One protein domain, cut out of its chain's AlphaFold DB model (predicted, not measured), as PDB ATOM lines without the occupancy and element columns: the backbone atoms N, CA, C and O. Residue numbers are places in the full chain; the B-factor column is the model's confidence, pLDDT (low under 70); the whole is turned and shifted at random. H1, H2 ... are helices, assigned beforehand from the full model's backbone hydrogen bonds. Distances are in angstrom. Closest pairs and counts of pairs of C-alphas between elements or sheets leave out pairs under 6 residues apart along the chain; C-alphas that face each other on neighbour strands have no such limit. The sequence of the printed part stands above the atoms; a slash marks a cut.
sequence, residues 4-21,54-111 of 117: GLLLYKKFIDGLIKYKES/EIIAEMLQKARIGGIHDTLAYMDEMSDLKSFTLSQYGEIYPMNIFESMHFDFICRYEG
ATOM      1  N   GLY A   4      35.469 -32.540 -18.081       93.88
ATOM      2  CA  GLY A   4      36.405 -33.621 -17.756       93.88
ATOM      3  C   GLY A   4      37.472 -33.194 -16.748       93.88
ATOM      4  O   GLY A   4      37.776 -33.937 -15.820       93.88
ATOM      5  N   LEU A   5      37.961 -31.956 -16.846       94.25
ATOM      6  CA  LEU A   5      38.952 -31.401 -15.921       94.25
ATOM      7  C   LEU A   5      38.383 -31.155 -14.520       94.25
ATOM      8  O   LEU A   5      39.010 -31.498 -13.520       94.25
ATOM      9  N   LEU A   6      37.158 -30.630 -14.425       94.88
ATOM     10  CA  LEU A   6      36.475 -30.501 -13.135       94.88
ATOM     11  C   LEU A   6      36.263 -31.866 -12.466       94.88
ATOM     12  O   LEU A   6      36.381 -31.978 -11.245       94.88
ATOM     13  N   LEU A   7      35.918 -32.892 -13.247       96.19
ATOM     14  CA  LEU A   7      35.728 -34.251 -12.740       96.19
ATOM     15  C   LEU A   7      37.056 -34.882 -12.308       96.19
ATOM     16  O   LEU A   7      37.112 -35.462 -11.228       96.19
ATOM     17  N   TYR A   8      38.129 -34.677 -13.073       95.56
ATOM     18  CA  TYR A   8      39.478 -35.105 -12.717       95.56
ATOM     19  C   TYR A   8      39.960 -34.496 -11.392       95.56
ATOM     20  O   TYR A   8      40.316 -35.231 -10.468       95.56
ATOM     21  N   LYS A   9      39.872 -33.166 -11.244       95.81
ATOM     22  CA  LYS A   9      40.239 -32.473  -9.996       95.81
ATOM     23  C   LYS A   9      39.460 -33.042  -8.803       95.81
ATOM     24  O   LYS A   9      40.044 -33.397  -7.782       95.81
ATOM     25  N   LYS A  10      38.143 -33.235  -8.965       96.25
ATOM     26  CA  LYS A  10      37.277 -33.859  -7.947       96.25
ATOM     27  C   LYS A  10      37.637 -35.311  -7.642       96.25
ATOM     28  O   LYS A  10      37.445 -35.739  -6.506       96.25
ATOM     29  N   PHE A  11      38.104 -36.069  -8.629       96.31
ATOM     30  CA  PHE A  11      38.545 -37.447  -8.442       96.31
ATOM     31  C   PHE A  11      39.775 -37.495  -7.529       96.31
ATOM     32  O   PHE A  11      39.716 -38.149  -6.486       96.31
ATOM     33  N   ILE A  12      40.827 -36.730  -7.844       97.19
ATOM     34  CA  ILE A  12      42.030 -36.628  -7.001       97.19
ATOM     35  C   ILE A  12      41.685 -36.062  -5.614       97.19
ATOM     36  O   ILE A  12      42.020 -36.677  -4.602       97.19
ATOM     37  N   ASP A  13      40.934 -34.959  -5.532       97.50
ATOM     38  CA  ASP A  13      40.510 -34.374  -4.248       97.50
ATOM     39  C   ASP A  13      39.667 -35.360  -3.410       97.50
ATOM     40  O   ASP A  13      39.732 -35.382  -2.176       97.50
ATOM     41  N   GLY A  14      38.897 -36.227  -4.070       97.56
ATOM     42  CA  GLY A  14      38.185 -37.330  -3.437       97.56
ATOM     43  C   GLY A  14      39.135 -38.320  -2.760       97.56
ATOM     44  O   GLY A  14      38.904 -38.688  -1.606       97.56
ATOM     45  N   LEU A  15      40.229 -38.705  -3.419       97.56
ATOM     46  CA  LEU A  15      41.258 -39.566  -2.824       97.56
ATOM     47  C   LEU A  15      41.908 -38.898  -1.606       97.56
ATOM     48  O   LEU A  15      42.056 -39.540  -0.566       97.56
ATOM     49  N   ILE A  16      42.186 -37.593  -1.676       97.69
ATOM     50  CA  ILE A  16      42.717 -36.808  -0.546       97.69
ATOM     51  C   ILE A  16      41.762 -36.791   0.648       97.69
ATOM     52  O   ILE A  16      42.206 -36.834   1.800       97.69
ATOM     53  N   LYS A  17      40.449 -36.766   0.404       97.06
ATOM     54  CA  LYS A  17      39.436 -36.857   1.464       97.06
ATOM     55  C   LYS A  17      39.441 -38.223   2.164       97.06
ATOM     56  O   LYS A  17      39.175 -38.287   3.363       97.06
ATOM     57  N   TYR A  18      39.760 -39.301   1.444       95.12
ATOM     58  CA  TYR A  18      39.759 -40.685   1.950       95.12
ATOM     59  C   TYR A  18      41.162 -41.268   2.196       95.12
ATOM     60  O   TYR A  18      41.320 -42.484   2.358       95.12
ATOM     61  N   LYS A  19      42.183 -40.409   2.252       95.56
ATOM     62  CA  LYS A  19      43.584 -40.804   2.446       95.56
ATOM     63  C   LYS A  19      43.891 -41.355   3.840       95.56
ATOM     64  O   LYS A  19      44.842 -42.109   4.015       95.56
ATOM     65  N   GLU A  20      43.101 -40.961   4.837       96.56
ATOM     66  CA  GLU A  20      43.331 -41.316   6.236       96.56
ATOM     67  C   GLU A  20      43.076 -42.807   6.475       96.56
ATOM     68  O   GLU A  20      41.955 -43.294   6.299       96.56
ATOM     69  N   SER A  21      44.102 -43.527   6.926       97.19
ATOM     70  CA  SER A  21      44.017 -44.951   7.228       97.19
ATOM     71  C   SER A  21      43.159 -45.193   8.468       97.19
ATOM     72  O   SER A  21      43.418 -44.670   9.556       97.19
ATOM     73  N   GLU A  54      52.268 -44.708  17.989       98.19
ATOM     74  CA  GLU A  54      52.367 -43.607  17.026       98.19
ATOM     75  C   GLU A  54      53.289 -43.957  15.856       98.19
ATOM     76  O   GLU A  54      52.883 -43.795  14.706       98.19
ATOM     77  N   ILE A  55      54.456 -44.559  16.115       98.38
ATOM     78  CA  ILE A  55      55.362 -45.027  15.051       98.38
ATOM     79  C   ILE A  55      54.648 -46.017  14.115       98.38
ATOM     80  O   ILE A  55      54.708 -45.880  12.892       98.38
ATOM     81  N   ILE A  56      53.928 -47.000  14.668       98.12
ATOM     82  CA  ILE A  56      53.183 -47.979  13.860       98.12
ATOM     83  C   ILE A  56      52.057 -47.299  13.073       98.12
ATOM     84  O   ILE A  56      51.869 -47.588  11.890       98.12
ATOM     85  N   ALA A  57      51.311 -46.387  13.693       98.25
ATOM     86  CA  ALA A  57      50.238 -45.659  13.028       98.25
ATOM     87  C   ALA A  57      50.763 -44.799  11.867       98.25
ATOM     88  O   ALA A  57      50.143 -44.761  10.804       98.25
ATOM     89  N   GLU A  58      51.918 -44.153  12.030       98.31
ATOM     90  CA  GLU A  58      52.591 -43.426  10.954       98.31
ATOM     91  C   GLU A  58      53.030 -44.348   9.816       98.31
ATOM     92  O   GLU A  58      52.832 -44.006   8.650       98.31
ATOM     93  N   MET A  59      53.581 -45.526  10.124       98.44
ATOM     94  CA  MET A  59      53.939 -46.520   9.105       98.44
ATOM     95  C   MET A  59      52.712 -46.969   8.304       98.44
ATOM     96  O   MET A  59      52.765 -47.010   7.076       98.44
ATOM     97  N   LEU A  60      51.593 -47.252   8.977       98.31
ATOM     98  CA  LEU A  60      50.332 -47.629   8.330       98.31
ATOM     99  C   LEU A  60      49.766 -46.492   7.472       98.31
ATOM    100  O   LEU A  60      49.258 -46.736   6.376       98.31
ATOM    101  N   GLN A  61      49.868 -45.246   7.940       98.31
ATOM    102  CA  GLN A  61      49.456 -44.085   7.158       98.31
ATOM    103  C   GLN A  61      50.332 -43.925   5.910       98.31
ATOM    104  O   GLN A  61      49.797 -43.771   4.816       98.31
ATOM    105  N   LYS A  62      51.659 -44.036   6.041       98.00
ATOM    106  CA  LYS A  62      52.595 -43.986   4.905       98.00
ATOM    107  C   LYS A  62      52.317 -45.095   3.894       98.00
ATOM    108  O   LYS A  62      52.240 -44.811   2.705       98.00
ATOM    109  N   ALA A  63      52.086 -46.325   4.354       98.12
ATOM    110  CA  ALA A  63      51.729 -47.447   3.486       98.12
ATOM    111  C   ALA A  63      50.413 -47.199   2.729       98.12
ATOM    112  O   ALA A  63      50.316 -47.504   1.543       98.12
ATOM    113  N   ARG A  64      49.410 -46.595   3.382       97.81
ATOM    114  CA  ARG A  64      48.145 -46.214   2.736       97.81
ATOM    115  C   ARG A  64      48.345 -45.166   1.640       97.81
ATOM    116  O   ARG A  64      47.771 -45.322   0.567       97.81
ATOM    117  N   ILE A  65      49.132 -44.121   1.907       98.19
ATOM    118  CA  ILE A  65      49.455 -43.082   0.915       98.19
ATOM    119  C   ILE A  65      50.245 -43.682  -0.251       98.19
ATOM    120  O   ILE A  65      49.864 -43.468  -1.399       98.19
ATOM    121  N   GLY A  66      51.266 -44.496   0.037       98.00
ATOM    122  CA  GLY A  66      52.054 -45.206  -0.973       98.00
ATOM    123  C   GLY A  66      51.197 -46.106  -1.861       98.00
ATOM    124  O   GLY A  66      51.290 -46.032  -3.075       98.00
ATOM    125  N   GLY A  67      50.261 -46.868  -1.287       98.19
ATOM    126  CA  GLY A  67      49.361 -47.712  -2.079       98.19
ATOM    127  C   GLY A  67      48.438 -46.929  -3.025       98.19
ATOM    128  O   GLY A  67      48.163 -47.393  -4.132       98.19
ATOM    129  N   ILE A  68      47.969 -45.739  -2.621       98.12
ATOM    130  CA  ILE A  68      47.203 -44.851  -3.515       98.12
ATOM    131  C   ILE A  68      48.118 -44.321  -4.624       98.12
ATOM    132  O   ILE A  68      47.750 -44.403  -5.793       98.12
ATOM    133  N   HIS A  69      49.305 -43.831  -4.261       98.00
ATOM    134  CA  HIS A  69      50.311 -43.339  -5.200       98.00
ATOM    135  C   HIS A  69      50.664 -44.390  -6.265       98.00
ATOM    136  O   HIS A  69      50.526 -44.117  -7.454       98.00
ATOM    137  N   ASP A  70      51.029 -45.605  -5.858       98.25
ATOM    138  CA  ASP A  70      51.459 -46.671  -6.771       98.25
ATOM    139  C   ASP A  70      50.330 -47.104  -7.716       98.25
ATOM    140  O   ASP A  70      50.562 -47.394  -8.887       98.25
ATOM    141  N   THR A  71      49.084 -47.089  -7.228       96.94
ATOM    142  CA  THR A  71      47.908 -47.362  -8.065       96.94
ATOM    143  C   THR A  71      47.732 -46.295  -9.146       96.94
ATOM    144  O   THR A  71      47.427 -46.630 -10.289       96.94
ATOM    145  N   LEU A  72      47.913 -45.018  -8.799       95.88
ATOM    146  CA  LEU A  72      47.815 -43.912  -9.754       95.88
ATOM    147  C   LEU A  72      48.968 -43.945 -10.765       95.88
ATOM    148  O   LEU A  72      48.718 -43.793 -11.953       95.88
ATOM    149  N   ALA A  73      50.191 -44.241 -10.319       95.00
ATOM    150  CA  ALA A  73      51.345 -44.395 -11.203       95.00
ATOM    151  C   ALA A  73      51.143 -45.534 -12.217       95.00
ATOM    152  O   ALA A  73      51.432 -45.373 -13.400       95.00
ATOM    153  N   TYR A  74      50.569 -46.659 -11.779       94.06
ATOM    154  CA  TYR A  74      50.182 -47.740 -12.683       94.06
ATOM    155  C   TYR A  74      49.125 -47.294 -13.709       94.06
ATOM    156  O   TYR A  74      49.219 -47.643 -14.884       94.06
ATOM    157  N   MET A  75      48.121 -46.510 -13.299       92.31
ATOM    158  CA  MET A  75      47.111 -45.974 -14.226       92.31
ATOM    159  C   MET A  75      47.722 -45.030 -15.271       92.31
ATOM    160  O   MET A  75      47.347 -45.124 -16.443       92.31
ATOM    161  N   ASP A  76      48.666 -44.178 -14.865       90.44
ATOM    162  CA  ASP A  76      49.416 -43.301 -15.773       90.44
ATOM    163  C   ASP A  76      50.192 -44.126 -16.814       90.44
ATOM    164  O   ASP A  76      50.043 -43.901 -18.016       90.44
ATOM    165  N   GLU A  77      50.922 -45.161 -16.380       90.62
ATOM    166  CA  GLU A  77      51.663 -46.058 -17.280       90.62
ATOM    167  C   GLU A  77      50.735 -46.741 -18.301       90.62
ATOM    168  O   GLU A  77      51.031 -46.799 -19.498       90.62
ATOM    169  N   MET A  78      49.569 -47.227 -17.863       90.44
ATOM    170  CA  MET A  78      48.602 -47.864 -18.765       90.44
ATOM    171  C   MET A  78      47.996 -46.875 -19.774       90.44
ATOM    172  O   MET A  78      47.694 -47.259 -20.916       90.44
ATOM    173  N   SER A  79      47.810 -45.614 -19.366       86.19
ATOM    174  CA  SER A  79      47.337 -44.525 -20.228       86.19
ATOM    175  C   SER A  79      48.358 -44.185 -21.315       86.19
ATOM    176  O   SER A  79      47.992 -44.100 -22.492       86.19
ATOM    177  N   ASP A  80      49.642 -44.078 -20.963       83.62
ATOM    178  CA  ASP A  80      50.726 -43.764 -21.906       83.62
ATOM    179  C   ASP A  80      50.891 -44.836 -22.993       83.62
ATOM    180  O   ASP A  80      51.159 -44.531 -24.160       83.62
ATOM    181  N   LEU A  81      50.615 -46.098 -22.653       85.44
ATOM    182  CA  LEU A  81      50.557 -47.211 -23.607       85.44
ATOM    183  C   LEU A  81      49.313 -47.171 -24.526       85.44
ATOM    184  O   LEU A  81      49.084 -48.106 -25.296       85.44
ATOM    185  N   LYS A  82      48.505 -46.098 -24.469       72.12
ATOM    186  CA  LYS A  82      47.270 -45.844 -25.245       72.12
ATOM    187  C   LYS A  82      46.212 -46.943 -25.134       72.12
ATOM    188  O   LYS A  82      45.343 -47.069 -25.997       72.12
ATOM    189  N   SER A  83      46.283 -47.738 -24.073       78.12
ATOM    190  CA  SER A  83      45.415 -48.898 -23.855       78.12
ATOM    191  C   SER A  83      44.336 -48.653 -22.800       78.12
ATOM    192  O   SER A  83      43.419 -49.460 -22.653       78.12
ATOM    193  N   PHE A  84      44.418 -47.525 -22.090       87.56
ATOM    194  CA  PHE A  84      43.585 -47.229 -20.936       87.56
ATOM    195  C   PHE A  84      43.160 -45.762 -20.919       87.56
ATOM    196  O   PHE A  84      43.962 -44.865 -21.156       87.56
ATOM    197  N   THR A  85      41.882 -45.514 -20.633       89.69
ATOM    198  CA  THR A  85      41.365 -44.168 -20.370       89.69
ATOM    199  C   THR A  85      40.387 -44.200 -19.208       89.69
ATOM    200  O   THR A  85      39.555 -45.103 -19.105       89.69
ATOM    201  N   LEU A  86      40.468 -43.193 -18.339       91.38
ATOM    202  CA  LEU A  86      39.467 -42.955 -17.307       91.38
ATOM    203  C   LEU A  86      38.413 -41.988 -17.834       91.38
ATOM    204  O   LEU A  86      38.733 -40.943 -18.397       91.38
ATOM    205  N   SER A  87      37.142 -42.331 -17.636       92.94
ATOM    206  CA  SER A  87      36.032 -41.438 -17.947       92.94
ATOM    207  C   SER A  87      34.944 -41.512 -16.885       92.94
ATOM    208  O   SER A  87      34.739 -42.544 -16.242       92.94
ATOM    209  N   GLN A  88      34.226 -40.406 -16.707       94.25
ATOM    210  CA  GLN A  88      33.087 -40.315 -15.804       94.25
ATOM    211  C   GLN A  88      31.942 -39.584 -16.506       94.25
ATOM    212  O   GLN A  88      32.108 -38.470 -16.991       94.25
ATOM    213  N   TYR A  89      30.763 -40.210 -16.566       94.75
ATOM    214  CA  TYR A  89      29.600 -39.692 -17.310       94.75
ATOM    215  C   TYR A  89      29.886 -39.392 -18.795       94.75
ATOM    216  O   TYR A  89      29.312 -38.462 -19.355       94.75
ATOM    217  N   GLY A  90      30.775 -40.168 -19.423       92.62
ATOM    218  CA  GLY A  90      31.193 -39.973 -20.816       92.62
ATOM    219  C   GLY A  90      32.263 -38.894 -21.020       92.62
ATOM    220  O   GLY A  90      32.762 -38.752 -22.130       92.62
ATOM    221  N   GLU A  91      32.653 -38.170 -19.968       94.50
ATOM    222  CA  GLU A  91      33.741 -37.191 -20.010       94.50
ATOM    223  C   GLU A  91      35.067 -37.888 -19.710       94.50
ATOM    224  O   GLU A  91      35.220 -38.500 -18.650       94.50
ATOM    225  N   ILE A  92      36.024 -37.798 -20.632       92.81
ATOM    226  CA  ILE A  92      37.363 -38.367 -20.455       92.81
ATOM    227  C   ILE A  92      38.153 -37.473 -19.498       92.81
ATOM    228  O   ILE A  92      38.143 -36.245 -19.622       92.81
ATOM    229  N   TYR A  93      38.837 -38.083 -18.536       92.69
ATOM    230  CA  TYR A  93      39.764 -37.356 -17.681       92.69
ATOM    231  C   TYR A  93      40.969 -36.923 -18.511       92.69
ATOM    232  O   TYR A  93      41.573 -37.771 -19.173       92.69
ATOM    233  N   PRO A  94      41.342 -35.633 -18.485       89.69
ATOM    234  CA  PRO A  94      42.555 -35.166 -19.133       89.69
ATOM    235  C   PRO A  94      43.762 -35.591 -18.283       89.69
ATOM    236  O   PRO A  94      44.349 -34.782 -17.570       89.69
ATOM    237  N   MET A  95      44.073 -36.888 -18.309       84.88
ATOM    238  CA  MET A  95      45.269 -37.440 -17.678       84.88
ATOM    239  C   MET A  95      46.492 -36.714 -18.248       84.88
ATOM    240  O   MET A  95      46.522 -36.382 -19.435       84.88
ATOM    241  N   ASN A  96      47.461 -36.431 -17.387       85.00
ATOM    242  CA  ASN A  96      48.675 -35.682 -17.702       85.00
ATOM    243  C   ASN A  96      48.490 -34.213 -18.136       85.00
ATOM    244  O   ASN A  96      49.318 -33.663 -18.858       85.00
ATOM    245  N   ILE A  97      47.396 -33.559 -17.728       86.44
ATOM    246  CA  ILE A  97      47.185 -32.129 -18.022       86.44
ATOM    247  C   ILE A  97      48.100 -31.193 -17.219       86.44
ATOM    248  O   ILE A  97      48.467 -30.137 -17.727       86.44
ATOM    249  N   PHE A  98      48.432 -31.560 -15.980       86.56
ATOM    250  CA  PHE A  98      49.372 -30.824 -15.133       86.56
ATOM    251  C   PHE A  98      50.722 -31.536 -15.144       86.56
ATOM    252  O   PHE A  98      51.649 -31.059 -15.785       86.56
ATOM    253  N   GLU A  99      50.790 -32.703 -14.502       88.81
ATOM    254  CA  GLU A  99      51.950 -33.600 -14.528       88.81
ATOM    255  C   GLU A  99      51.490 -35.047 -14.737       88.81
ATOM    256  O   GLU A  99      51.174 -35.429 -15.855       88.81
ATOM    257  N   SER A 100      51.389 -35.843 -13.674       93.06
ATOM    258  CA  SER A 100      50.875 -37.215 -13.666       93.06
ATOM    259  C   SER A 100      49.840 -37.363 -12.549       93.06
ATOM    260  O   SER A 100      49.841 -36.581 -11.592       93.06
ATOM    261  N   MET A 101      48.955 -38.362 -12.614       94.81
ATOM    262  CA  MET A 101      47.919 -38.533 -11.587       94.81
ATOM    263  C   MET A 101      48.508 -38.731 -10.186       94.81
ATOM    264  O   MET A 101      47.970 -38.220  -9.199       94.81
ATOM    265  N   HIS A 102      49.606 -39.481 -10.086       95.38
ATOM    266  CA  HIS A 102      50.286 -39.716  -8.813       95.38
ATOM    267  C   HIS A 102      51.012 -38.467  -8.295       95.38
ATOM    268  O   HIS A 102      50.976 -38.218  -7.089       95.38
ATOM    269  N   PHE A 103      51.609 -37.660  -9.178       95.88
ATOM    270  CA  PHE A 103      52.240 -36.395  -8.795       95.88
ATOM    271  C   PHE A 103      51.197 -35.390  -8.304       95.88
ATOM    272  O   PHE A 103      51.329 -34.852  -7.204       95.88
ATOM    273  N   ASP A 104      50.100 -35.232  -9.050       96.25
ATOM    274  CA  ASP A 104      48.977 -34.385  -8.653       96.25
ATOM    275  C   ASP A 104      48.437 -34.815  -7.285       96.25
ATOM    276  O   ASP A 104      48.222 -33.984  -6.406       96.25
ATOM    277  N   PHE A 105      48.273 -36.119  -7.042       97.50
ATOM    278  CA  PHE A 105      47.874 -36.615  -5.725       97.50
ATOM    279  C   PHE A 105      48.850 -36.211  -4.608       97.50
ATOM    280  O   PHE A 105      48.386 -35.828  -3.534       97.50
ATOM    281  N   ILE A 106      50.168 -36.250  -4.831       97.19
ATOM    282  CA  ILE A 106      51.155 -35.831  -3.823       97.19
ATOM    283  C   ILE A 106      51.091 -34.322  -3.565       97.19
ATOM    284  O   ILE A 106      50.977 -33.935  -2.404       97.19
ATOM    285  N   CYS A 107      51.033 -33.475  -4.594       96.62
ATOM    286  CA  CYS A 107      50.856 -32.027  -4.407       96.62
ATOM    287  C   CYS A 107      49.584 -31.715  -3.603       96.62
ATOM    288  O   CYS A 107      49.593 -30.960  -2.626       96.62
ATOM    289  N   ARG A 108      48.468 -32.368  -3.946       97.12
ATOM    290  CA  ARG A 108      47.202 -32.204  -3.215       97.12
ATOM    291  C   ARG A 108      47.268 -32.770  -1.791       97.12
ATOM    292  O   ARG A 108      46.560 -32.282  -0.910       97.12
ATOM    293  N   TYR A 109      48.092 -33.789  -1.553       96.44
ATOM    294  CA  TYR A 109      48.362 -34.340  -0.222       96.44
ATOM    295  C   TYR A 109      49.172 -33.373   0.647       96.44
ATOM    296  O   TYR A 109      48.854 -33.235   1.830       96.44
ATOM    297  N   GLU A 110      50.148 -32.680   0.062       96.19
ATOM    298  CA  GLU A 110      50.983 -31.671   0.729       96.19
ATOM    299  C   GLU A 110      50.246 -30.343   0.973       96.19
ATOM    300  O   GLU A 110      50.652 -29.552   1.825       96.19
ATOM    301  N   GLY A 111      49.094 -30.154   0.326       95.81
ATOM    302  CA  GLY A 111      48.188 -29.030   0.560       95.81
ATOM    303  C   GLY A 111      48.241 -27.951  -0.517       95.81
ATOM    304  O   GLY A 111      47.607 -26.906  -0.346       95.81
TER     305      GLY A 111
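Overview. This is residues 4 to 21 and 54 to 111 of the 117 residues of an uncharacterized protein of Clostridium botulinum (UniProt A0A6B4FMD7). One long helix, H2, makes the long axis, and a shorter helix, H1, runs beside it in the opposite direction with a gap between them; the short helix H3 packs on both from one side. A long loop, residues 81 to 100, winds round the end where H2 ends and H1 begins. The printed part has 76 residues with three named helices, in the order H1, H2, H3, and no named strand; the class is all helix. It is only just compact, close to loose, with a radius of gyration of the C-alphas of 13.3 A, and its outline is elongated, spanning 43 by 24 by 20 A.

Along the chain. H2, residues 54 to 80, is 39.0 A long, from C-alpha 54 at (52.367, -43.607, 17.026) to C-alpha 80 at (50.726, -43.764, -21.906). H3, residues 101 to 110, measures 14.4 A and ends with C-alpha 110 at (50.983, -31.671, 0.729). H1, residues 4 to 17, measures 19.7 A and begins with C-alpha 4 at (36.405, -33.621, -17.756).

Arrangement. H2 touches H3 with residues 68 to 76 alone; the closest C-alphas are those of Leu 72 and His 102, 5.0 A apart. The two form a helical hairpin, at a shallow tilt of 32 degrees, opposite ways. H1 touches H3 with residues 12 to 16 alone, the closest C-alphas being those of Ile 12 and Phe 105, 6.0 A apart. These two run the same way at a steep tilt of 51 degrees. H1 and H2 are close but not clearly touching: their closest C-alphas, of Leu 15 and Ile 68, are 8.0 A apart. In H1, H2 and H3 every O i to N i+4 pair is within hydrogen-bond range.

Size, cuts and confidence. The two C-alphas farthest apart, of Ile 55 and Gly 90, are 43.5 A apart. Residues 22 to 53 are not printed, and C-alphas 21 and 54 are 12.9 A apart across this cut. The link from H2 to H3 is long, with 20 residues; in it residues 87 to 88 pair antiparallel with residues 91 to 92. The mean pLDDT of the printed part is 94.1, and no printed residue is under 70.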